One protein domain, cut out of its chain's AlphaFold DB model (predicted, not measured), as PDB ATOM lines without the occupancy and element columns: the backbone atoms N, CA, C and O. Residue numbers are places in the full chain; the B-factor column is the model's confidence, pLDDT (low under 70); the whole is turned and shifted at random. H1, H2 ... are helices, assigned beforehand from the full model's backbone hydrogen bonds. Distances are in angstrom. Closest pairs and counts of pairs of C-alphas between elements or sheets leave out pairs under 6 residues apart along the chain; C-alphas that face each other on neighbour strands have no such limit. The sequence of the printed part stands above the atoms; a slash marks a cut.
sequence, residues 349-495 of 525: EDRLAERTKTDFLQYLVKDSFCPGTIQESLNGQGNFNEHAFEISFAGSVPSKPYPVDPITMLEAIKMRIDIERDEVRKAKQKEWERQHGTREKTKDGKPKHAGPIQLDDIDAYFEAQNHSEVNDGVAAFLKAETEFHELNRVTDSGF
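This is residues 349 to 495 of the 525 residues of an uncharacterized protein of Drosophila ananassae (UniProt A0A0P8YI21). Look first at one long helix, H4, which makes a spine: H1, H2 and H3 gather at its first end, and the helical hairpin of H5 and H6 crosses it farther along. After H4 a long loop, residues 437 to 454, folds back to H5, and at the far end of H6 residues 487 to 495 stick out. The printed part has 147 residues with six named helices, H1 to H6 in chain order, and no named strand; the class is all helix. The whole is loose, with a radius of gyration of the C-alphas of 19.7 A, and elongated, spanning 61 by 37 by 36 A.

Begin with H4, residues 409 to 436. With its residues 417 to 421 alone it touches residues 474 to 478 of H6, residues 469 to 490; the closest C-alphas, of Ile 417 and Val 474, are 6.1 A apart, and the steep tilt of 69 degrees is only just short of about perpendicular. With residues 424 to 428 alone H4 touches H5, residues 455 to 463, about perpendicular at 75 degrees, closest at the C-alphas of Val 424 and Tyr 461, 6.3 A. H5 and H6 form a hairpin at a shallow tilt of 10 degrees, opposite ways, closest at the C-alphas of Leu 455 and Lys 479, 5.9 A. At residues 412 to 416, H4 touches H1, residues 349 to 365; the closest C-alphas, of Val 365 and Ala 412, are 5.3 A apart. H1 touches H3, residues 384 to 393, at a shallow tilt of 25 degrees, opposite ways, closest at the C-alphas of Thr 356 and Ser 392, 6.3 A. H2, residues 373 to 378, forms a hairpin with H3, the C-alphas of Ser 377 and Phe 384 being closest at 5.7 A. H2 and H6 only just touch, with 3 pairs of C-alphas within 8 A, the closest those of Gln 375 and Val 470, 6.2 A. H1 is apart from H5 and H6. Every O i to N i+4 pair is within hydrogen-bond range in H2, H3, H4, H5 and H6; in H1 it is 12 of 13.

Find C-alpha 409 at (38.667, -38.567, -0.884); from there H4 runs 40.5 A to C-alpha 436. H6 runs 31.6 A to C-alpha 490 at (11.051, -59.402, -4.521). H1 begins at C-alpha 349, at (59.000, -50.929, -0.809), and measures 22.5 A. H3 measures 14.3 A, H5 12.3 A and H2 8.6 A.

The two C-alphas farthest apart, those of Ser 399 and Lys 443, are 62.1 A apart. The printed part has no cut; the links H3 to H4 and H4 to H5 are long. Look for pLDDT under 70 in 23 residues, among them 395 to 399, 438 to 442 and 488 to 495.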
ATOM      1  N   GLU A 349      60.026 -51.734  -0.151       81.00
ATOM      2  CA  GLU A 349      59.000 -50.929  -0.809       81.00
ATOM      3  C   GLU A 349      57.588 -51.420  -0.467       81.00
ATOM      4  O   GLU A 349      56.735 -50.616  -0.092       81.00
ATOM      5  N   ASP A 350      57.351 -52.734  -0.498       83.56
ATOM      6  CA  ASP A 350      56.060 -53.322  -0.115       83.56
ATOM      7  C   ASP A 350      55.729 -53.037   1.353       83.56
ATOM      8  O   ASP A 350      54.586 -52.740   1.701       83.56
ATOM      9  N   ARG A 351      56.733 -53.095   2.238       82.81
ATOM     10  CA  ARG A 351      56.545 -52.797   3.667       82.81
ATOM     11  C   ARG A 351      56.183 -51.335   3.892       82.81
ATOM     12  O   ARG A 351      55.353 -51.044   4.754       82.81
ATOM     13  N   LEU A 352      56.800 -50.430   3.133       84.06
ATOM     14  CA  LEU A 352      56.452 -49.015   3.160       84.06
ATOM     15  C   LEU A 352      55.015 -48.812   2.670       84.06
ATOM     16  O   LEU A 352      54.226 -48.189   3.373       84.06
ATOM     17  N   ALA A 353      54.644 -49.415   1.540       84.00
ATOM     18  CA  ALA A 353      53.293 -49.323   0.993       84.00
ATOM     19  C   ALA A 353      52.219 -49.854   1.961       84.00
ATOM     20  O   ALA A 353      51.175 -49.226   2.133       84.00
ATOM     21  N   GLU A 354      52.467 -50.981   2.633       87.25
ATOM     22  CA  GLU A 354      51.552 -51.528   3.644       87.25
ATOM     23  C   GLU A 354      51.399 -50.612   4.856       87.25
ATOM     24  O   GLU A 354      50.289 -50.420   5.366       87.25
ATOM     25  N   ARG A 355      52.503 -50.012   5.302       87.62
ATOM     26  CA  ARG A 355      52.491 -49.050   6.398       87.62
ATOM     27  C   ARG A 355      51.697 -47.800   6.026       87.62
ATOM     28  O   ARG A 355      50.785 -47.442   6.760       87.62
ATOM     29  N   THR A 356      51.976 -47.196   4.874       88.38
ATOM     30  CA  THR A 356      51.267 -45.998   4.406       88.38
ATOM     31  C   THR A 356      49.771 -46.268   4.227       88.38
ATOM     32  O   THR A 356      48.947 -45.471   4.664       88.38
ATOM     33  N   LYS A 357      49.387 -47.434   3.684       89.00
ATOM     34  CA  LYS A 357      47.973 -47.854   3.622       89.00
ATOM     35  C   LYS A 357      47.327 -47.963   5.003       89.00
ATOM     36  O   LYS A 357      46.169 -47.586   5.170       89.00
ATOM     37  N   THR A 358      48.064 -48.470   5.989       90.56
ATOM     38  CA  THR A 358      47.589 -48.548   7.378       90.56
ATOM     39  C   THR A 358      47.379 -47.152   7.964       90.56
ATOM     40  O   THR A 358      46.355 -46.910   8.604       90.56
ATOM     41  N   ASP A 359      48.293 -46.222   7.687       90.69
ATOM     42  CA  ASP A 359      48.185 -44.832   8.127       90.69
ATOM     43  C   ASP A 359      46.990 -44.124   7.458       90.69
ATOM     44  O   ASP A 359      46.200 -43.482   8.153       90.69
ATOM     45  N   PHE A 360      46.748 -44.319   6.154       92.62
ATOM     46  CA  PHE A 360      45.528 -43.822   5.498       92.62
ATOM     47  C   PHE A 360      44.261 -44.327   6.180       92.62
ATOM     48  O   PHE A 360      43.364 -43.544   6.502       92.62
ATOM     49  N   LEU A 361      44.192 -45.634   6.437       91.88
ATOM     50  CA  LEU A 361      43.037 -46.242   7.083       91.88
ATOM     51  C   LEU A 361      42.789 -45.631   8.467       91.88
ATOM     52  O   LEU A 361      41.649 -45.357   8.834       91.88
ATOM     53  N   GLN A 362      43.850 -45.428   9.244       90.44
ATOM     54  CA  GLN A 362      43.749 -44.940  10.612       90.44
ATOM     55  C   GLN A 362      43.409 -43.447  10.688       90.44
ATOM     56  O   GLN A 362      42.522 -43.075  11.456       90.44
ATOM     57  N   TYR A 363      44.097 -42.606   9.916       89.75
ATOM     58  CA  TYR A 363      44.019 -41.147  10.055       89.75
ATOM     59  C   TYR A 363      43.011 -40.488   9.110       89.75
ATOM     60  O   TYR A 363      42.439 -39.458   9.460       89.75
ATOM     61  N   LEU A 364      42.769 -41.069   7.931       92.62
ATOM     62  CA  LEU A 364      41.886 -40.471   6.924       92.62
ATOM     63  C   LEU A 364      40.528 -41.160   6.838       92.62
ATOM     64  O   LEU A 364      39.528 -40.491   6.622       92.62
ATOM     65  N   VAL A 365      40.481 -42.486   6.993       93.12
ATOM     66  CA  VAL A 365      39.245 -43.257   6.772       93.12
ATOM     67  C   VAL A 365      38.463 -43.453   8.065       93.12
ATOM     68  O   VAL A 365      37.269 -43.170   8.125       93.12
ATOM     69  N   LYS A 366      39.116 -43.948   9.125       88.75
ATOM     70  CA  LYS A 366      38.452 -44.286  10.396       88.75
ATOM     71  C   LYS A 366      37.984 -43.083  11.201       88.75
ATOM     72  O   LYS A 366      37.265 -43.292  12.172       88.75
ATOM     73  N   ASP A 367      38.345 -41.864  10.805       76.25
ATOM     74  CA  ASP A 367      37.840 -40.628  11.414       76.25
ATOM     75  C   ASP A 367      37.916 -40.697  12.951       76.25
ATOM     76  O   ASP A 367      36.959 -40.452  13.675       76.25
ATOM     77  N   SER A 368      39.066 -41.155  13.466       74.06
ATOM     78  CA  SER A 368      39.244 -41.454  14.901       74.06
ATOM     79  C   SER A 368      39.209 -40.201  15.789       74.06
ATOM     80  O   SER A 368      39.294 -40.300  17.013       74.06
ATOM     81  N   PHE A 369      39.123 -39.028  15.168       78.56
ATOM     82  CA  PHE A 369      39.086 -37.713  15.783       78.56
ATOM     83  C   PHE A 369      37.762 -37.040  15.417       78.56
ATOM     84  O   PHE A 369      37.164 -37.375  14.403       78.56
ATOM     85  N   CYS A 370      37.288 -36.125  16.263       76.38
ATOM     86  CA  CYS A 370      36.041 -35.400  16.039       76.38
ATOM     87  C   CYS A 370      36.325 -33.888  15.979       76.38
ATOM     88  O   CYS A 370      36.782 -33.346  16.996       76.38
ATOM     89  N   PRO A 371      36.053 -33.208  14.847       82.06
ATOM     90  CA  PRO A 371      35.741 -33.794  13.535       82.06
ATOM     91  C   PRO A 371      36.960 -34.554  12.990       82.06
ATOM     92  O   PRO A 371      38.085 -34.274  13.398       82.06
ATOM     93  N   GLY A 372      36.765 -35.550  12.132       89.00
ATOM     94  CA  GLY A 372      37.899 -36.190  11.477       89.00
ATOM     95  C   GLY A 372      38.057 -35.709  10.035       89.00
ATOM     96  O   GLY A 372      37.284 -34.882   9.553       89.00
ATOM     97  N   THR A 373      39.106 -36.176   9.359       93.44
ATOM     98  CA  THR A 373      39.634 -35.561   8.135       93.44
ATOM     99  C   THR A 373      38.613 -35.459   6.999       93.44
ATOM    100  O   THR A 373      38.622 -34.475   6.252       93.44
ATOM    101  N   ILE A 374      37.716 -36.443   6.851       93.56
ATOM    102  CA  ILE A 374      36.664 -36.390   5.820       93.56
ATOM    103  C   ILE A 374      35.681 -35.266   6.158       93.56
ATOM    104  O   ILE A 374      35.416 -34.415   5.309       93.56
ATOM    105  N   GLN A 375      35.193 -35.218   7.400       93.31
ATOM    106  CA  GLN A 375      34.251 -34.191   7.845       93.31
ATOM    107  C   GLN A 375      34.886 -32.793   7.847       93.31
ATOM    108  O   GLN A 375      34.257 -31.838   7.399       93.31
ATOM    109  N   GLU A 376      36.132 -32.649   8.306       93.56
ATOM    110  CA  GLU A 376      36.871 -31.378   8.269       93.56
ATOM    111  C   GLU A 376      36.990 -30.837   6.844       93.56
ATOM    112  O   GLU A 376      36.823 -29.637   6.616       93.56
ATOM    113  N   SER A 377      37.234 -31.729   5.881       94.19
ATOM    114  CA  SER A 377      37.326 -31.364   4.468       94.19
ATOM    115  C   SER A 377      35.969 -30.966   3.888       94.19
ATOM    116  O   SER A 377      35.888 -29.960   3.187       94.19
ATOM    117  N   LEU A 378      34.892 -31.691   4.218       91.69
ATOM    118  CA  LEU A 378      33.525 -31.326   3.815       91.69
ATOM    119  C   LEU A 378      33.087 -29.978   4.406       91.69
ATOM    120  O   LEU A 378      32.450 -29.181   3.723       91.69
ATOM    121  N   ASN A 379      33.508 -29.679   5.635       92.88
ATOM    122  CA  ASN A 379      33.252 -28.400   6.300       92.88
ATOM    123  C   ASN A 379      34.092 -27.236   5.735       92.88
ATOM    124  O   ASN A 379      33.934 -26.099   6.181       92.88
ATOM    125  N   GLY A 380      35.030 -27.505   4.818       93.12
ATOM    126  CA  GLY A 380      35.977 -26.517   4.296       93.12
ATOM    127  C   GLY A 380      37.028 -26.053   5.312       93.12
ATOM    128  O   GLY A 380      37.658 -25.017   5.108       93.12
ATOM    129  N   GLN A 381      37.206 -26.785   6.417       93.19
ATOM    130  CA  GLN A 381      38.183 -26.474   7.469       93.19
ATOM    131  C   GLN A 381      39.546 -27.137   7.231       93.19
ATOM    132  O   GLN A 381      40.547 -26.677   7.776       93.19
ATOM    133  N   GLY A 382      39.588 -28.188   6.410       92.00
ATOM    134  CA  GLY A 382      40.799 -28.916   6.045       92.00
ATOM    135  C   GLY A 382      40.856 -29.254   4.556       92.00
ATOM    136  O   GLY A 382      39.894 -29.050   3.814       92.00
ATOM    137  N   ASN A 383      42.000 -29.778   4.115       93.31
ATOM    138  CA  ASN A 383      42.189 -30.268   2.755       93.31
ATOM    139  C   ASN A 383      42.588 -31.746   2.789       93.31
ATOM    140  O   ASN A 383      43.733 -32.086   3.089       93.31
ATOM    141  N   PHE A 384      41.645 -32.622   2.436       94.81
ATOM    142  CA  PHE A 384      41.857 -34.068   2.400       94.81
ATOM    143  C   PHE A 384      43.105 -34.456   1.596       94.81
ATOM    144  O   PHE A 384      43.901 -35.285   2.035       94.81
ATOM    145  N   ASN A 385      43.297 -33.828   0.431       91.75
ATOM    146  CA  ASN A 385      44.403 -34.151  -0.463       91.75
ATOM    147  C   ASN A 385      45.753 -33.751   0.142       91.75
ATOM    148  O   ASN A 385      46.731 -34.456  -0.077       91.75
ATOM    149  N   GLU A 386      45.811 -32.663   0.919       91.88
ATOM    150  CA  GLU A 386      47.030 -32.267   1.637       91.88
ATOM    151  C   GLU A 386      47.399 -33.329   2.676       91.88
ATOM    152  O   GLU A 386      48.528 -33.812   2.677       91.88
ATOM    153  N   HIS A 387      46.438 -33.794   3.477       91.44
ATOM    154  CA  HIS A 387      46.684 -34.842   4.471       91.44
ATOM    155  C   HIS A 387      47.062 -36.191   3.845       91.44
ATOM    156  O   HIS A 387      47.976 -36.865   4.326       91.44
ATOM    157  N   ALA A 388      46.401 -36.589   2.755       93.19
ATOM    158  CA  ALA A 388      46.770 -37.789   2.005       93.19
ATOM    159  C   ALA A 388      48.193 -37.686   1.442       93.19
ATOM    160  O   ALA A 388      48.973 -38.635   1.528       93.19
ATOM    161  N   PHE A 389      48.563 -36.514   0.935       90.31
ATOM    162  CA  PHE A 389      49.902 -36.256   0.429       90.31
ATOM    163  C   PHE A 389      50.962 -36.301   1.535       90.31
ATOM    164  O   PHE A 389      52.007 -36.933   1.374       90.31
ATOM    165  N   GLU A 390      50.687 -35.674   2.678       89.69
ATOM    166  CA  GLU A 390      51.571 -35.691   3.844       89.69
ATOM    167  C   GLU A 390      51.834 -37.119   4.337       89.69
ATOM    168  O   GLU A 390      52.971 -37.445   4.674       89.69
ATOM    169  N   ILE A 391      50.824 -37.992   4.326       89.00
ATOM    170  CA  ILE A 391      50.985 -39.402   4.709       89.00
ATOM    171  C   ILE A 391      51.773 -40.186   3.645       89.00
ATOM    172  O   ILE A 391      52.646 -40.979   4.005       89.00
ATOM    173  N   SER A 392      51.528 -39.952   2.350       88.00
ATOM    174  CA  SER A 392      52.268 -40.609   1.258       88.00
ATOM    175  C   SER A 392      53.756 -40.271   1.243       88.00
ATOM    176  O   SER A 392      54.586 -41.149   1.008       88.00
ATOM    177  N   PHE A 393      54.097 -39.000   1.454       83.88
ATOM    178  CA  PHE A 393      55.443 -38.489   1.179       83.88
ATOM    179  C   PHE A 393      56.197 -38.020   2.424       83.88
ATOM    180  O   PHE A 393      57.394 -37.756   2.331       83.88
ATOM    181  N   ALA A 394      55.536 -37.936   3.584       71.88
ATOM    182  CA  ALA A 394      56.135 -37.544   4.860       71.88
ATOM    183  C   ALA A 394      56.938 -36.222   4.816       71.88
ATOM    184  O   ALA A 394      57.857 -36.030   5.615       71.88
ATOM    185  N   GLY A 395      56.616 -35.306   3.893       65.94
ATOM    186  CA  GLY A 395      57.338 -34.046   3.696       65.94
ATOM    187  C   GLY A 395      57.622 -33.730   2.226       65.94
ATOM    188  O   GLY A 395      56.765 -33.907   1.363       65.94
ATOM    189  N   SER A 396      58.819 -33.201   1.943       62.91
ATOM    190  CA  SER A 396      59.227 -32.814   0.588       62.91
ATOM    191  C   SER A 396      59.235 -34.016  -0.352       62.91
ATOM    192  O   SER A 396      59.897 -35.014  -0.063       62.91
ATOM    193  N   VAL A 397      58.559 -33.878  -1.494       63.75
ATOM    194  CA  VAL A 397      58.483 -34.911  -2.532       63.75
ATOM    195  C   VAL A 397      59.895 -35.327  -2.938       63.75
ATOM    196  O   VAL A 397      60.658 -34.483  -3.423       63.75
ATOM    197  N   PRO A 398      60.281 -36.596  -2.747       64.31
ATOM    198  CA  PRO A 398      61.575 -37.055  -3.209       64.31
ATOM    199  C   PRO A 398      61.630 -36.957  -4.737       64.31
ATOM    200  O   PRO A 398      60.643 -37.195  -5.430       64.31
ATOM    201  N   SER A 399      62.809 -36.652  -5.285       68.31
ATOM    202  CA  SER A 399      63.028 -36.527  -6.737       68.31
ATOM    203  C   SER A 399      62.687 -37.798  -7.526       68.31
ATOM    204  O   SER A 399      62.544 -37.759  -8.744       68.31
ATOM    205  N   LYS A 400      62.591 -38.933  -6.831       71.50
ATOM    206  CA  LYS A 400      62.004 -40.176  -7.317       71.50
ATOM    207  C   LYS A 400      60.868 -40.523  -6.352       71.50
ATOM    208  O   LYS A 400      61.178 -40.986  -5.253       71.50
ATOM    209  N   PRO A 401      59.600 -40.235  -6.692       63.59
ATOM    210  CA  PRO A 401      58.488 -40.571  -5.817       63.59
ATOM    211  C   PRO A 401      58.489 -42.080  -5.556       63.59
ATOM    212  O   PRO A 401      58.698 -42.881  -6.468       63.59
ATOM    213  N   TYR A 402      58.299 -42.455  -4.292       65.12
ATOM    214  CA  TYR A 402      57.979 -43.835  -3.940       65.12
ATOM    215  C   TYR A 402      56.634 -44.217  -4.581       65.12
ATOM    216  O   TYR A 402      55.812 -43.336  -4.827       65.12
ATOM    217  N   PRO A 403      56.375 -45.508  -4.833       65.56
ATOM    218  CA  PRO A 403      55.215 -45.960  -5.609       65.56
ATOM    219  C   PRO A 403      53.864 -45.841  -4.876       65.56
ATOM    220  O   PRO A 403      52.902 -46.494  -5.270       65.56
ATOM    221  N   VAL A 404      53.778 -45.089  -3.776       77.31
ATOM    222  CA  VAL A 404      52.553 -45.015  -2.973       77.31
ATOM    223  C   VAL A 404      51.774 -43.761  -3.329       77.31
ATOM    224  O   VAL A 404      52.009 -42.679  -2.781       77.31
ATOM    225  N   ASP A 405      50.825 -43.936  -4.238       86.38
ATOM    226  CA  ASP A 405      49.899 -42.879  -4.613       86.38
ATOM    227  C   ASP A 405      49.060 -42.445  -3.399       86.38
ATOM    228  O   ASP A 405      48.587 -43.296  -2.632       86.38
ATOM    229  N   PRO A 406      48.892 -41.128  -3.182       90.38
ATOM    230  CA  PRO A 406      48.017 -40.628  -2.139       90.38
ATOM    231  C   PRO A 406      46.584 -41.047  -2.430       90.38
ATOM    232  O   PRO A 406      46.099 -40.940  -3.556       90.38
ATOM    233  N   ILE A 407      45.898 -41.503  -1.389       93.94
ATOM    234  CA  ILE A 407      44.491 -41.861  -1.486       93.94
ATOM    235  C   ILE A 407      43.636 -40.634  -1.810       93.94
ATOM    236  O   ILE A 407      43.825 -39.553  -1.250       93.94
ATOM    237  N   THR A 408      42.651 -40.808  -2.681       94.50
ATOM    238  CA  THR A 408      41.642 -39.787  -2.967       94.50
ATOM    239  C   THR A 408      40.514 -39.793  -1.933       94.50
ATOM    240  O   THR A 408      40.207 -40.806  -1.303       94.50
ATOM    241  N   MET A 409      39.816 -38.664  -1.794       94.56
ATOM    242  CA  MET A 409      38.667 -38.567  -0.884       94.56
ATOM    243  C   MET A 409      37.566 -39.590  -1.216       94.56
ATOM    244  O   MET A 409      36.968 -40.169  -0.314       94.56
ATOM    245  N   LEU A 410      37.332 -39.869  -2.504       94.88
ATOM    246  CA  LEU A 410      36.347 -40.862  -2.942       94.88
ATOM    247  C   LEU A 410      36.742 -42.287  -2.541       94.88
ATOM    248  O   LEU A 410      35.899 -43.053  -2.075       94.88
ATOM    249  N   GLU A 411      38.019 -42.647  -2.678       95.12
ATOM    250  CA  GLU A 411      38.524 -43.946  -2.220       95.12
ATOM    251  C   GLU A 411      38.423 -44.083  -0.700       95.12
ATOM    252  O   GLU A 411      38.071 -45.152  -0.199       95.12
ATOM    253  N   ALA A 412      38.681 -43.001   0.036       95.25
ATOM    254  CA  ALA A 412      38.547 -42.983   1.486       95.25
ATOM    255  C   ALA A 412      37.092 -43.163   1.928       95.25
ATOM    256  O   ALA A 412      36.825 -43.986   2.802       95.25
ATOM    257  N   ILE A 413      36.147 -42.467   1.286       94.75
ATOM    258  CA  ILE A 413      34.708 -42.631   1.534       94.75
ATOM    259  C   ILE A 413      34.271 -44.063   1.218       94.75
ATOM    260  O   ILE A 413      33.601 -44.690   2.037       94.75
ATOM    261  N   LYS A 414      34.697 -44.620   0.077       95.69
ATOM    262  CA  LYS A 414      34.403 -46.013  -0.283       95.69
ATOM    263  C   LYS A 414      34.898 -46.981   0.793       95.69
ATOM    264  O   LYS A 414      34.135 -47.821   1.262       95.69
ATOM    265  N   MET A 415      36.154 -46.844   1.218       95.56
ATOM    266  CA  MET A 415      36.691 -47.680   2.290       95.56
ATOM    267  C   MET A 415      35.949 -47.476   3.608       95.56
ATOM    268  O   MET A 415      35.756 -48.444   4.340       95.56
ATOM    269  N   ARG A 416      35.511 -46.251   3.918       95.44
ATOM    270  CA  ARG A 416      34.718 -45.992   5.120       95.44
ATOM    271  C   ARG A 416      33.390 -46.742   5.071       95.44
ATOM    272  O   ARG A 416      33.068 -47.425   6.036       95.44
ATOM    273  N   ILE A 417      32.679 -46.691   3.948       96.19
ATOM    274  CA  ILE A 417      31.443 -47.455   3.735       96.19
ATOM    275  C   ILE A 417      31.698 -48.956   3.922       96.19
ATOM    276  O   ILE A 417      30.950 -49.617   4.639       96.19
ATOM    277  N   ASP A 418      32.767 -49.497   3.331       96.06
ATOM    278  CA  ASP A 418      33.093 -50.924   3.438       96.06
ATOM    279  C   ASP A 418      33.369 -51.351   4.893       96.06
ATOM    280  O   ASP A 418      32.864 -52.384   5.339       96.06
ATOM    281  N   ILE A 419      34.113 -50.535   5.650       95.19
ATOM    282  CA  ILE A 419      34.378 -50.763   7.078       95.19
ATOM    283  C   ILE A 419      33.078 -50.742   7.876       95.19
ATOM    284  O   ILE A 419      32.829 -51.667   8.644       95.19
ATOM    285  N   GLU A 420      32.249 -49.715   7.697       95.75
ATOM    286  CA  GLU A 420      31.004 -49.590   8.459       95.75
ATOM    287  C   GLU A 420      30.026 -50.715   8.122       95.75
ATOM    288  O   GLU A 420      29.402 -51.279   9.018       95.75
ATOM    289  N   ARG A 421      29.966 -51.148   6.858       95.62
ATOM    290  CA  ARG A 421      29.175 -52.318   6.451       95.62
ATOM    291  C   ARG A 421      29.607 -53.580   7.204       95.62
ATOM    292  O   ARG A 421      28.762 -54.389   7.595       95.62
ATOM    293  N   ASP A 422      30.910 -53.783   7.383       95.25
ATOM    294  CA  ASP A 422      31.446 -54.911   8.150       95.25
ATOM    295  C   ASP A 422      31.174 -54.771   9.653       95.25
ATOM    296  O   ASP A 422      30.841 -55.759  10.311       95.25
ATOM    297  N   GLU A 423      31.293 -53.567  10.207       95.56
ATOM    298  CA  GLU A 423      31.034 -53.312  11.625       95.56
ATOM    299  C   GLU A 423      29.549 -53.460  11.985       95.56
ATOM    300  O   GLU A 423      29.247 -54.089  13.000       95.56
ATOM    301  N   VAL A 424      28.619 -53.037  11.121       96.25
ATOM    302  CA  VAL A 424      27.178 -53.316  11.275       96.25
ATOM    303  C   VAL A 424      26.927 -54.828  11.322       96.25
ATOM    304  O   VAL A 424      26.254 -55.324  12.229       96.25
ATOM    305  N   ARG A 425      27.533 -55.608  10.410       94.25
ATOM    306  CA  ARG A 425      27.413 -57.083  10.426       94.25
ATOM    307  C   ARG A 425      27.951 -57.691  11.716       94.25
ATOM    308  O   ARG A 425      27.327 -58.594  12.276       94.25
ATOM    309  N   LYS A 426      29.092 -57.204  12.210       94.69
ATOM    310  CA  LYS A 426      29.670 -57.658  13.485       94.69
ATOM    311  C   LYS A 426      28.788 -57.281  14.672       94.69
ATOM    312  O   LYS A 426      28.615 -58.107  15.568       94.69
ATOM    313  N   ALA A 427      28.232 -56.073  14.693       94.38
ATOM    314  CA  ALA A 427      27.343 -55.602  15.749       94.38
ATOM    315  C   ALA A 427      26.075 -56.460  15.821       94.38
ATOM    316  O   ALA A 427      25.747 -56.969  16.896       94.38
ATOM    317  N   LYS A 428      25.451 -56.727  14.669       93.69
ATOM    318  CA  LYS A 428      24.308 -57.635  14.545       93.69
ATOM    319  C   LYS A 428      24.639 -59.047  15.029       93.69
ATOM    320  O   LYS A 428      23.910 -59.614  15.840       93.69
ATOM    321  N   GLN A 429      25.756 -59.618  14.571       91.50
ATOM    322  CA  GLN A 429      26.192 -60.951  14.996       91.50
ATOM    323  C   GLN A 429      26.403 -61.017  16.513       91.50
ATOM    324  O   GLN A 429      25.963 -61.962  17.167       91.50
ATOM    325  N   LYS A 430      27.038 -59.995  17.085       91.12
ATOM    326  CA  LYS A 430      27.277 -59.901  18.525       91.12
ATOM    327  C   LYS A 430      25.974 -59.797  19.312       91.12
ATOM    328  O   LYS A 430      25.872 -60.386  20.382       91.12
ATOM    329  N   GLU A 431      24.993 -59.054  18.810       90.94
ATOM    330  CA  GLU A 431      23.680 -58.952  19.447       90.94
ATOM    331  C   GLU A 431      22.918 -60.278  19.391       90.94
ATOM    332  O   GLU A 431      22.426 -60.755  20.414       90.94
ATOM    333  N   TRP A 432      22.935 -60.951  18.242       88.94
ATOM    334  CA  TRP A 432      22.368 -62.290  18.089       88.94
ATOM    335  C   TRP A 432      22.982 -63.296  19.083       88.94
ATOM    336  O   TRP A 432      22.267 -64.037  19.763       88.94
ATOM    337  N   GLU A 433      24.308 -63.270  19.255       89.50
ATOM    338  CA  GLU A 433      25.017 -64.116  20.226       89.50
ATOM    339  C   GLU A 433      24.625 -63.827  21.681       89.50
ATOM    340  O   GLU A 433      24.589 -64.751  22.501       89.50
ATOM    341  N   ARG A 434      24.309 -62.567  22.020       88.56
ATOM    342  CA  ARG A 434      23.803 -62.204  23.355       88.56
ATOM    343  C   ARG A 434      22.395 -62.742  23.589       88.56
ATOM    344  O   ARG A 434      22.121 -63.218  24.687       88.56
ATOM    345  N   GLN A 435      21.526 -62.677  22.582       87.19
ATOM    346  CA  GLN A 435      20.118 -63.060  22.712       87.19
ATOM    347  C   GLN A 435      19.901 -64.577  22.719       87.19
ATOM    348  O   GLN A 435      19.012 -65.058  23.418       87.19
ATOM    349  N   HIS A 436      20.671 -65.343  21.943       84.00
ATOM    350  CA  HIS A 436      20.463 -66.796  21.795       84.00
ATOM    351  C   HIS A 436      21.526 -67.641  22.507       84.00
ATOM    352  O   HIS A 436      21.395 -68.859  22.644       84.00
ATOM    353  N   GLY A 437      22.563 -66.990  23.037       75.25
ATOM    354  CA  GLY A 437      23.652 -67.631  23.753       75.25
ATOM    355  C   GLY A 437      24.580 -68.439  22.842       75.25
ATOM    356  O   GLY A 437      24.228 -68.934  21.776       75.25
ATOM    357  N   THR A 438      25.804 -68.664  23.311       68.12
ATOM    358  CA  THR A 438      26.871 -69.367  22.569       68.12
ATOM    359  C   THR A 438      26.605 -70.866  22.341       68.12
ATOM    360  O   THR A 438      27.448 -71.572  21.782       68.12
ATOM    361  N   ARG A 439      25.468 -71.390  22.822       63.44
ATOM    362  CA  ARG A 439      25.126 -72.822  22.800       63.44
ATOM    363  C   ARG A 439      24.298 -73.249  21.595       63.44
ATOM    364  O   ARG A 439      24.246 -74.451  21.336       63.44
ATOM    365  N   GLU A 440      23.718 -72.322  20.836       61.44
ATOM    366  CA  GLU A 440      23.036 -72.660  19.587       61.44
ATOM    367  C   GLU A 440      24.040 -72.914  18.458       61.44
ATOM    368  O   GLU A 440      24.288 -72.085  17.582       61.44
ATOM    369  N   LYS A 441      24.632 -74.106  18.480       67.06
ATOM    370  CA  LYS A 441      25.341 -74.651  17.326       67.06
ATOM    371  C   LYS A 441      24.325 -75.309  16.400       67.06
ATOM    372  O   LYS A 441      23.381 -75.952  16.864       67.06
ATOM    373  N   THR A 442      24.509 -75.174  15.091       67.56
ATOM    374  CA  THR A 442      23.786 -76.026  14.140       67.56
ATOM    375  C   THR A 442      24.142 -77.496  14.390       67.56
ATOM    376  O   THR A 442      25.123 -77.799  15.075       67.56
ATOM    377  N   LYS A 443      23.362 -78.435  13.834       72.50
ATOM    378  CA  LYS A 443      23.662 -79.879  13.925       72.50
ATOM    379  C   LYS A 443      25.086 -80.219  13.444       72.50
ATOM    380  O   LYS A 443      25.663 -81.186  13.925       72.50
ATOM    381  N   ASP A 444      25.665 -79.364  12.601       76.31
ATOM    382  CA  ASP A 444      27.024 -79.478  12.060       76.31
ATOM    383  C   ASP A 444      28.102 -78.804  12.932       76.31
ATOM    384  O   ASP A 444      29.260 -78.690  12.533       76.31
ATOM    385  N   GLY A 445      27.739 -78.290  14.110       67.94
ATOM    386  CA  GLY A 445      28.665 -77.638  15.036       67.94
ATOM    387  C   GLY A 445      29.093 -76.220  14.638       67.94
ATOM    388  O   GLY A 445      29.878 -75.612  15.372       67.94
ATOM    389  N   LYS A 446      28.586 -75.676  13.523       71.69
ATOM    390  CA  LYS A 446      28.874 -74.302  13.087       71.69
ATOM    391  C   LYS A 446      28.019 -73.299  13.878       71.69
ATOM    392  O   LYS A 446      26.860 -73.600  14.185       71.69
ATOM    393  N   PRO A 447      28.566 -72.124  14.238       64.44
ATOM    394  CA  PRO A 447      27.760 -71.056  14.815       64.44
ATOM    395  C   PRO A 447      26.682 -70.660  13.804       64.44
ATOM    396  O   PRO A 447      26.972 -70.494  12.618       64.44
ATOM    397  N   LYS A 448      25.428 -70.557  14.255       71.94
ATOM    398  CA  LYS A 448      24.393 -69.933  13.429       71.94
ATOM    399  C   LYS A 448      24.802 -68.477  13.201       71.94
ATOM    400  O   LYS A 448      25.210 -67.782  14.131       71.94
ATOM    401  N   HIS A 449      24.728 -68.050  11.950       75.75
ATOM    402  CA  HIS A 449      24.971 -66.665  11.584       75.75
ATOM    403  C   HIS A 449      23.690 -65.859  11.771       75.75
ATOM    404  O   HIS A 449      22.597 -66.359  11.487       75.75
ATOM    405  N   ALA A 450      23.833 -64.618  12.230       81.00
ATOM    406  CA  ALA A 450      22.755 -63.651  12.182       81.00
ATOM    407  C   ALA A 450      22.257 -63.509  10.733       81.00
ATOM    408  O   ALA A 450      23.031 -63.633   9.781       81.00
ATOM    409  N   GLY A 451      20.950 -63.297  10.575       84.06
ATOM    410  CA  GLY A 451      20.322 -63.147   9.263       84.06
ATOM    411  C   GLY A 451      20.835 -61.934   8.466       84.06
ATOM    412  O   GLY A 451      21.723 -61.211   8.925       84.06
ATOM    413  N   PRO A 452      20.260 -61.675   7.278       88.62
ATOM    414  CA  PRO A 452      20.566 -60.484   6.478       88.62
ATOM    415  C   PRO A 452      20.422 -59.202   7.305       88.62
ATOM    416  O   PRO A 452      19.552 -59.155   8.172       88.62
ATOM    417  N   ILE A 453      21.260 -58.191   7.061       91.56
ATOM    418  CA  ILE A 453      21.154 -56.872   7.713       91.56
ATOM    419  C   ILE A 453      19.772 -56.282   7.413       91.56
ATOM    420  O   ILE A 453      19.331 -56.345   6.269       91.56
ATOM    421  N   GLN A 454      19.103 -55.756   8.435       92.94
ATOM    422  CA  GLN A 454      17.856 -55.002   8.322       92.94
ATOM    423  C   GLN A 454      18.111 -53.520   8.613       92.94
ATOM    424  O   GLN A 454      19.136 -53.165   9.197       92.94
ATOM    425  N   LEU A 455      17.168 -52.658   8.229       94.75
ATOM    426  CA  LEU A 455      17.266 -51.211   8.445       94.75
ATOM    427  C   LEU A 455      17.463 -50.856   9.927       94.75
ATOM    428  O   LEU A 455      18.353 -50.071  10.248       94.75
ATOM    429  N   ASP A 456      16.740 -51.533  10.822       94.81
ATOM    430  CA  ASP A 456      16.847 -51.335  12.273       94.81
ATOM    431  C   ASP A 456      18.251 -51.659  12.820       94.81
ATOM    432  O   ASP A 456      18.706 -51.033  13.776       94.81
ATOM    433  N   ASP A 457      18.972 -52.610  12.206       95.31
ATOM    434  CA  ASP A 457      20.347 -52.934  12.612       95.31
ATOM    435  C   ASP A 457      21.310 -51.781  12.290       95.31
ATOM    436  O   ASP A 457      22.270 -51.545  13.028       95.31
ATOM    437  N   ILE A 458      21.071 -51.083  11.173       96.56
ATOM    438  CA  ILE A 458      21.867 -49.927  10.743       96.56
ATOM    439  C   ILE A 458      21.586 -48.754  11.682       96.56
ATOM    440  O   ILE A 458      22.528 -48.138  12.181       96.56
ATOM    441  N   ASP A 459      20.312 -48.489  11.975       96.62
ATOM    442  CA  ASP A 459      19.908 -47.420  12.891       96.62
ATOM    443  C   ASP A 459      20.483 -47.612  14.291       96.62
ATOM    444  O   ASP A 459      21.203 -46.744  14.784       96.62
ATOM    445  N   ALA A 460      20.294 -48.790  14.888       95.25
ATOM    446  CA  ALA A 460      20.827 -49.086  16.215       95.25
ATOM    447  C   ALA A 460      22.362 -48.964  16.284       95.25
ATOM    448  O   ALA A 460      22.920 -48.606  17.326       95.25
ATOM    449  N   TYR A 461      23.064 -49.272  15.189       96.12
ATOM    450  CA  TYR A 461      24.515 -49.141  15.115       96.12
ATOM    451  C   TYR A 461      24.967 -47.673  15.081       96.12
ATOM    452  O   TYR A 461      25.857 -47.302  15.851       96.12
ATOM    453  N   PHE A 462      24.360 -46.838  14.232       95.38
ATOM    454  CA  PHE A 462      24.744 -45.428  14.096       95.38
ATOM    455  C   PHE A 462      24.212 -44.539  15.229       95.38
ATOM    456  O   PHE A 462      24.898 -43.592  15.605       95.38
ATOM    457  N   GLU A 463      23.081 -44.876  15.856       94.75
ATOM    458  CA  GLU A 463      22.587 -44.199  17.068       94.75
ATOM    459  C   GLU A 463      23.575 -44.278  18.241       94.75
ATOM    460  O   GLU A 463      23.632 -43.385  19.087       94.75
ATOM    461  N   ALA A 464      24.371 -45.349  18.308       91.06
ATOM    462  CA  ALA A 464      25.400 -45.512  19.331       91.06
ATOM    463  C   ALA A 464      26.693 -44.732  19.025       91.06
ATOM    464  O   ALA A 464      27.572 -44.648  19.893       91.06
ATOM    465  N   GLN A 465      26.840 -44.195  17.811       89.69
ATOM    466  CA  GLN A 465      28.013 -43.440  17.382       89.69
ATOM    467  C   GLN A 465      27.852 -41.928  17.602       89.69
ATOM    468  O   GLN A 465      26.802 -41.425  17.989       89.69
ATOM    469  N   ASN A 466      28.933 -41.181  17.369       88.38
ATOM    470  CA  ASN A 466      28.860 -39.724  17.335       88.38
ATOM    471  C   ASN A 466      28.094 -39.276  16.086       88.38
ATOM    472  O   ASN A 466      28.383 -39.747  14.986       88.38
ATOM    473  N   HIS A 467      27.179 -38.324  16.245       89.25
ATOM    474  CA  HIS A 467      26.483 -37.715  15.117       89.25
ATOM    475  C   HIS A 467      27.449 -36.851  14.300       89.25
ATOM    476  O   HIS A 467      28.061 -35.916  14.823       89.25
ATOM    477  N   SER A 468      27.590 -37.178  13.020       90.31
ATOM    478  CA  SER A 468      28.320 -36.392  12.027       90.31
ATOM    479  C   SER A 468      27.623 -36.540  10.680       90.31
ATOM    480  O   SER A 468      27.012 -37.571  10.413       90.31
ATOM    481  N   GLU A 469      27.744 -35.535   9.814       92.12
ATOM    482  CA  GLU A 469      27.159 -35.580   8.469       92.12
ATOM    483  C   GLU A 469      27.718 -36.757   7.659       92.12
ATOM    484  O   GLU A 469      26.991 -37.410   6.912       92.12
ATOM    485  N   VAL A 470      29.000 -37.084   7.855       92.75
ATOM    486  CA  VAL A 470      29.616 -38.282   7.269       92.75
ATOM    487  C   VAL A 470      28.927 -39.554   7.763       92.75
ATOM    488  O   VAL A 470      28.598 -40.410   6.945       92.75
ATOM    489  N   ASN A 471      28.687 -39.691   9.069       93.44
ATOM    490  CA  ASN A 471      28.011 -40.867   9.620       93.44
ATOM    491  C   ASN A 471      26.563 -40.965   9.131       93.44
ATOM    492  O   ASN A 471      26.144 -42.043   8.716       93.44
ATOM    493  N   ASP A 472      25.837 -39.848   9.097       94.50
ATOM    494  CA  ASP A 472      24.467 -39.790   8.580       94.50
ATOM    495  C   ASP A 472      24.421 -40.180   7.092       94.50
ATOM    496  O   ASP A 472      23.570 -40.965   6.669       94.50
ATOM    497  N   GLY A 473      25.383 -39.698   6.299       95.31
ATOM    498  CA  GLY A 473      25.522 -40.039   4.884       95.31
ATOM    499  C   GLY A 473      25.858 -41.515   4.651       95.31
ATOM    500  O   GLY A 473      25.258 -42.154   3.784       95.31
ATOM    501  N   VAL A 474      26.776 -42.088   5.437       96.00
ATOM    502  CA  VAL A 474      27.099 -43.523   5.361       96.00
ATOM    503  C   VAL A 474      25.901 -44.371   5.790       96.00
ATOM    504  O   VAL A 474      25.588 -45.354   5.117       96.00
ATOM    505  N   ALA A 475      25.191 -43.987   6.853       96.81
ATOM    506  CA  ALA A 475      23.992 -44.686   7.301       96.81
ATOM    507  C   ALA A 475      22.905 -44.668   6.215       96.81
ATOM    508  O   ALA A 475      22.371 -45.720   5.861       96.81
ATOM    509  N   ALA A 476      22.629 -43.502   5.624       97.50
ATOM    510  CA  ALA A 476      21.672 -43.358   4.530       97.50
ATOM    511  C   ALA A 476      22.049 -44.213   3.308       97.50
ATOM    512  O   ALA A 476      21.186 -44.881   2.736       97.50
ATOM    513  N   PHE A 477      23.334 -44.247   2.940       97.38
ATOM    514  CA  PHE A 477      23.820 -45.095   1.852       97.38
ATOM    515  C   PHE A 477      23.572 -46.584   2.134       97.38
ATOM    516  O   PHE A 477      23.043 -47.291   1.278       97.38
ATOM    517  N   LEU A 478      23.916 -47.065   3.332       96.88
ATOM    518  CA  LEU A 478      23.736 -48.474   3.703       96.88
ATOM    519  C   LEU A 478      22.255 -48.875   3.778       96.88
ATOM    520  O   LEU A 478      21.906 -50.005   3.426       96.88
ATOM    521  N   LYS A 479      21.372 -47.959   4.191       96.69
ATOM    522  CA  LYS A 479      19.919 -48.178   4.142       96.69
ATOM    523  C   LYS A 479      19.425 -48.327   2.709       96.69
ATOM    524  O   LYS A 479      18.795 -49.332   2.397       96.69
ATOM    525  N   ALA A 480      19.783 -47.389   1.831       96.00
ATOM    526  CA  ALA A 480      19.415 -47.450   0.419       96.00
ATOM    527  C   ALA A 480      19.950 -48.725  -0.262       96.00
ATOM    528  O   ALA A 480      19.247 -49.349  -1.052       96.00
ATOM    529  N   GLU A 481      21.171 -49.151   0.077       94.25
ATOM    530  CA  GLU A 481      21.742 -50.423  -0.384       94.25
ATOM    531  C   GLU A 481      20.907 -51.627   0.087       94.25
ATOM    532  O   GLU A 481      20.621 -52.532  -0.700       94.25
ATOM    533  N   THR A 482      20.477 -51.629   1.351       92.00
ATOM    534  CA  THR A 482      19.656 -52.706   1.927       92.00
ATOM    535  C   THR A 482      18.284 -52.773   1.256       92.00
ATOM    536  O   THR A 482      17.887 -53.844   0.794       92.00
ATOM    537  N   GLU A 483      17.605 -51.636   1.101       90.88
ATOM    538  CA  GLU A 483      16.313 -51.543   0.405       90.88
ATOM    539  C   GLU A 483      16.421 -51.974  -1.062       90.88
ATOM    540  O   GLU A 483      15.577 -52.720  -1.560       90.88
ATOM    541  N   PHE A 484      17.485 -51.569  -1.760       88.69
ATOM    542  CA  PHE A 484      17.719 -51.977  -3.146       88.69
ATOM    543  C   PHE A 484      17.897 -53.495  -3.276       88.69
ATOM    544  O   PHE A 484      17.403 -54.112  -4.225       88.69
ATOM    545  N   HIS A 485      18.582 -54.132  -2.325       83.75
ATOM    546  CA  HIS A 485      18.708 -55.588  -2.298       83.75
ATOM    547  C   HIS A 485      17.393 -56.296  -1.960       83.75
ATOM    548  O   HIS A 485      17.136 -57.371  -2.508       83.75
ATOM    549  N   GLU A 486      16.560 -55.724  -1.094       81.06
ATOM    550  CA  GLU A 486      15.230 -56.260  -0.794       81.06
ATOM    551  C   GLU A 486      14.295 -56.155  -1.998       81.06
ATOM    552  O   GLU A 486      13.664 -57.149  -2.362       81.06
ATOM    553  N   LEU A 487      14.284 -55.013  -2.690       76.56
ATOM    554  CA  LEU A 487      13.492 -54.824  -3.902       76.56
ATOM    555  C   LEU A 487      13.877 -55.851  -4.974       76.56
ATOM    556  O   LEU A 487      13.010 -56.551  -5.489       76.56
ATOM    557  N   ASN A 488      15.176 -56.032  -5.229       68.00
ATOM    558  CA  ASN A 488      15.657 -57.001  -6.221       68.00
ATOM    559  C   ASN A 488      15.403 -58.469  -5.841       68.00
ATOM    560  O   ASN A 488      15.401 -59.339  -6.709       68.00
ATOM    561  N   ARG A 489      15.204 -58.773  -4.553       64.88
ATOM    562  CA  ARG A 489      14.794 -60.114  -4.101       64.88
ATOM    563  C   ARG A 489      13.312 -60.378  -4.317       64.88
ATOM    564  O   ARG A 489      12.928 -61.533  -4.467       64.88
ATOM    565  N   VAL A 490      12.498 -59.326  -4.294       59.56
ATOM    566  CA  VAL A 490      11.051 -59.402  -4.521       59.56
ATOM    567  C   VAL A 490      10.728 -59.348  -6.016       59.56
ATOM    568  O   VAL A 490       9.727 -59.919  -6.447       59.56
ATOM    569  N   THR A 491      11.597 -58.755  -6.840       53.94
ATOM    570  CA  THR A 491      11.453 -58.763  -8.298       53.94
ATOM    571  C   THR A 491      11.902 -60.094  -8.923       53.94
ATOM    572  O   THR A 491      12.822 -60.137  -9.733       53.94
ATOM    573  N   ASP A 492      11.159 -61.164  -8.636       50.56
ATOM    574  CA  ASP A 492      10.782 -62.155  -9.667       50.56
ATOM    575  C   ASP A 492       9.677 -61.568 -10.592       50.56
ATOM    576  O   ASP A 492       9.034 -62.250 -11.390       50.56
ATOM    577  N   SER A 493       9.409 -60.263 -10.467       53.94
ATOM    578  CA  SER A 493       8.375 -59.523 -11.172       53.94
ATOM    579  C   SER A 493       8.817 -59.166 -12.593       53.94
ATOM    580  O   SER A 493       9.409 -58.116 -12.841       53.94
ATOM    581  N   GLY A 494       8.490 -60.043 -13.540       54.12
ATOM    582  CA  GLY A 494       8.023 -59.671 -14.882       54.12
ATOM    583  C   GLY A 494       8.990 -58.970 -15.844       54.12
ATOM    584  O   GLY A 494       8.571 -58.674 -16.963       54.12
ATOM    585  N   PHE A 495      10.244 -58.706 -15.469       54.06
ATOM    586  CA  PHE A 495      11.263 -58.220 -16.400       54.06
ATOM    587  C   PHE A 495      11.931 -59.413 -17.083       54.06
ATOM    588  O   PHE A 495      12.909 -59.975 -16.590       54.06
TER     589      PHE A 495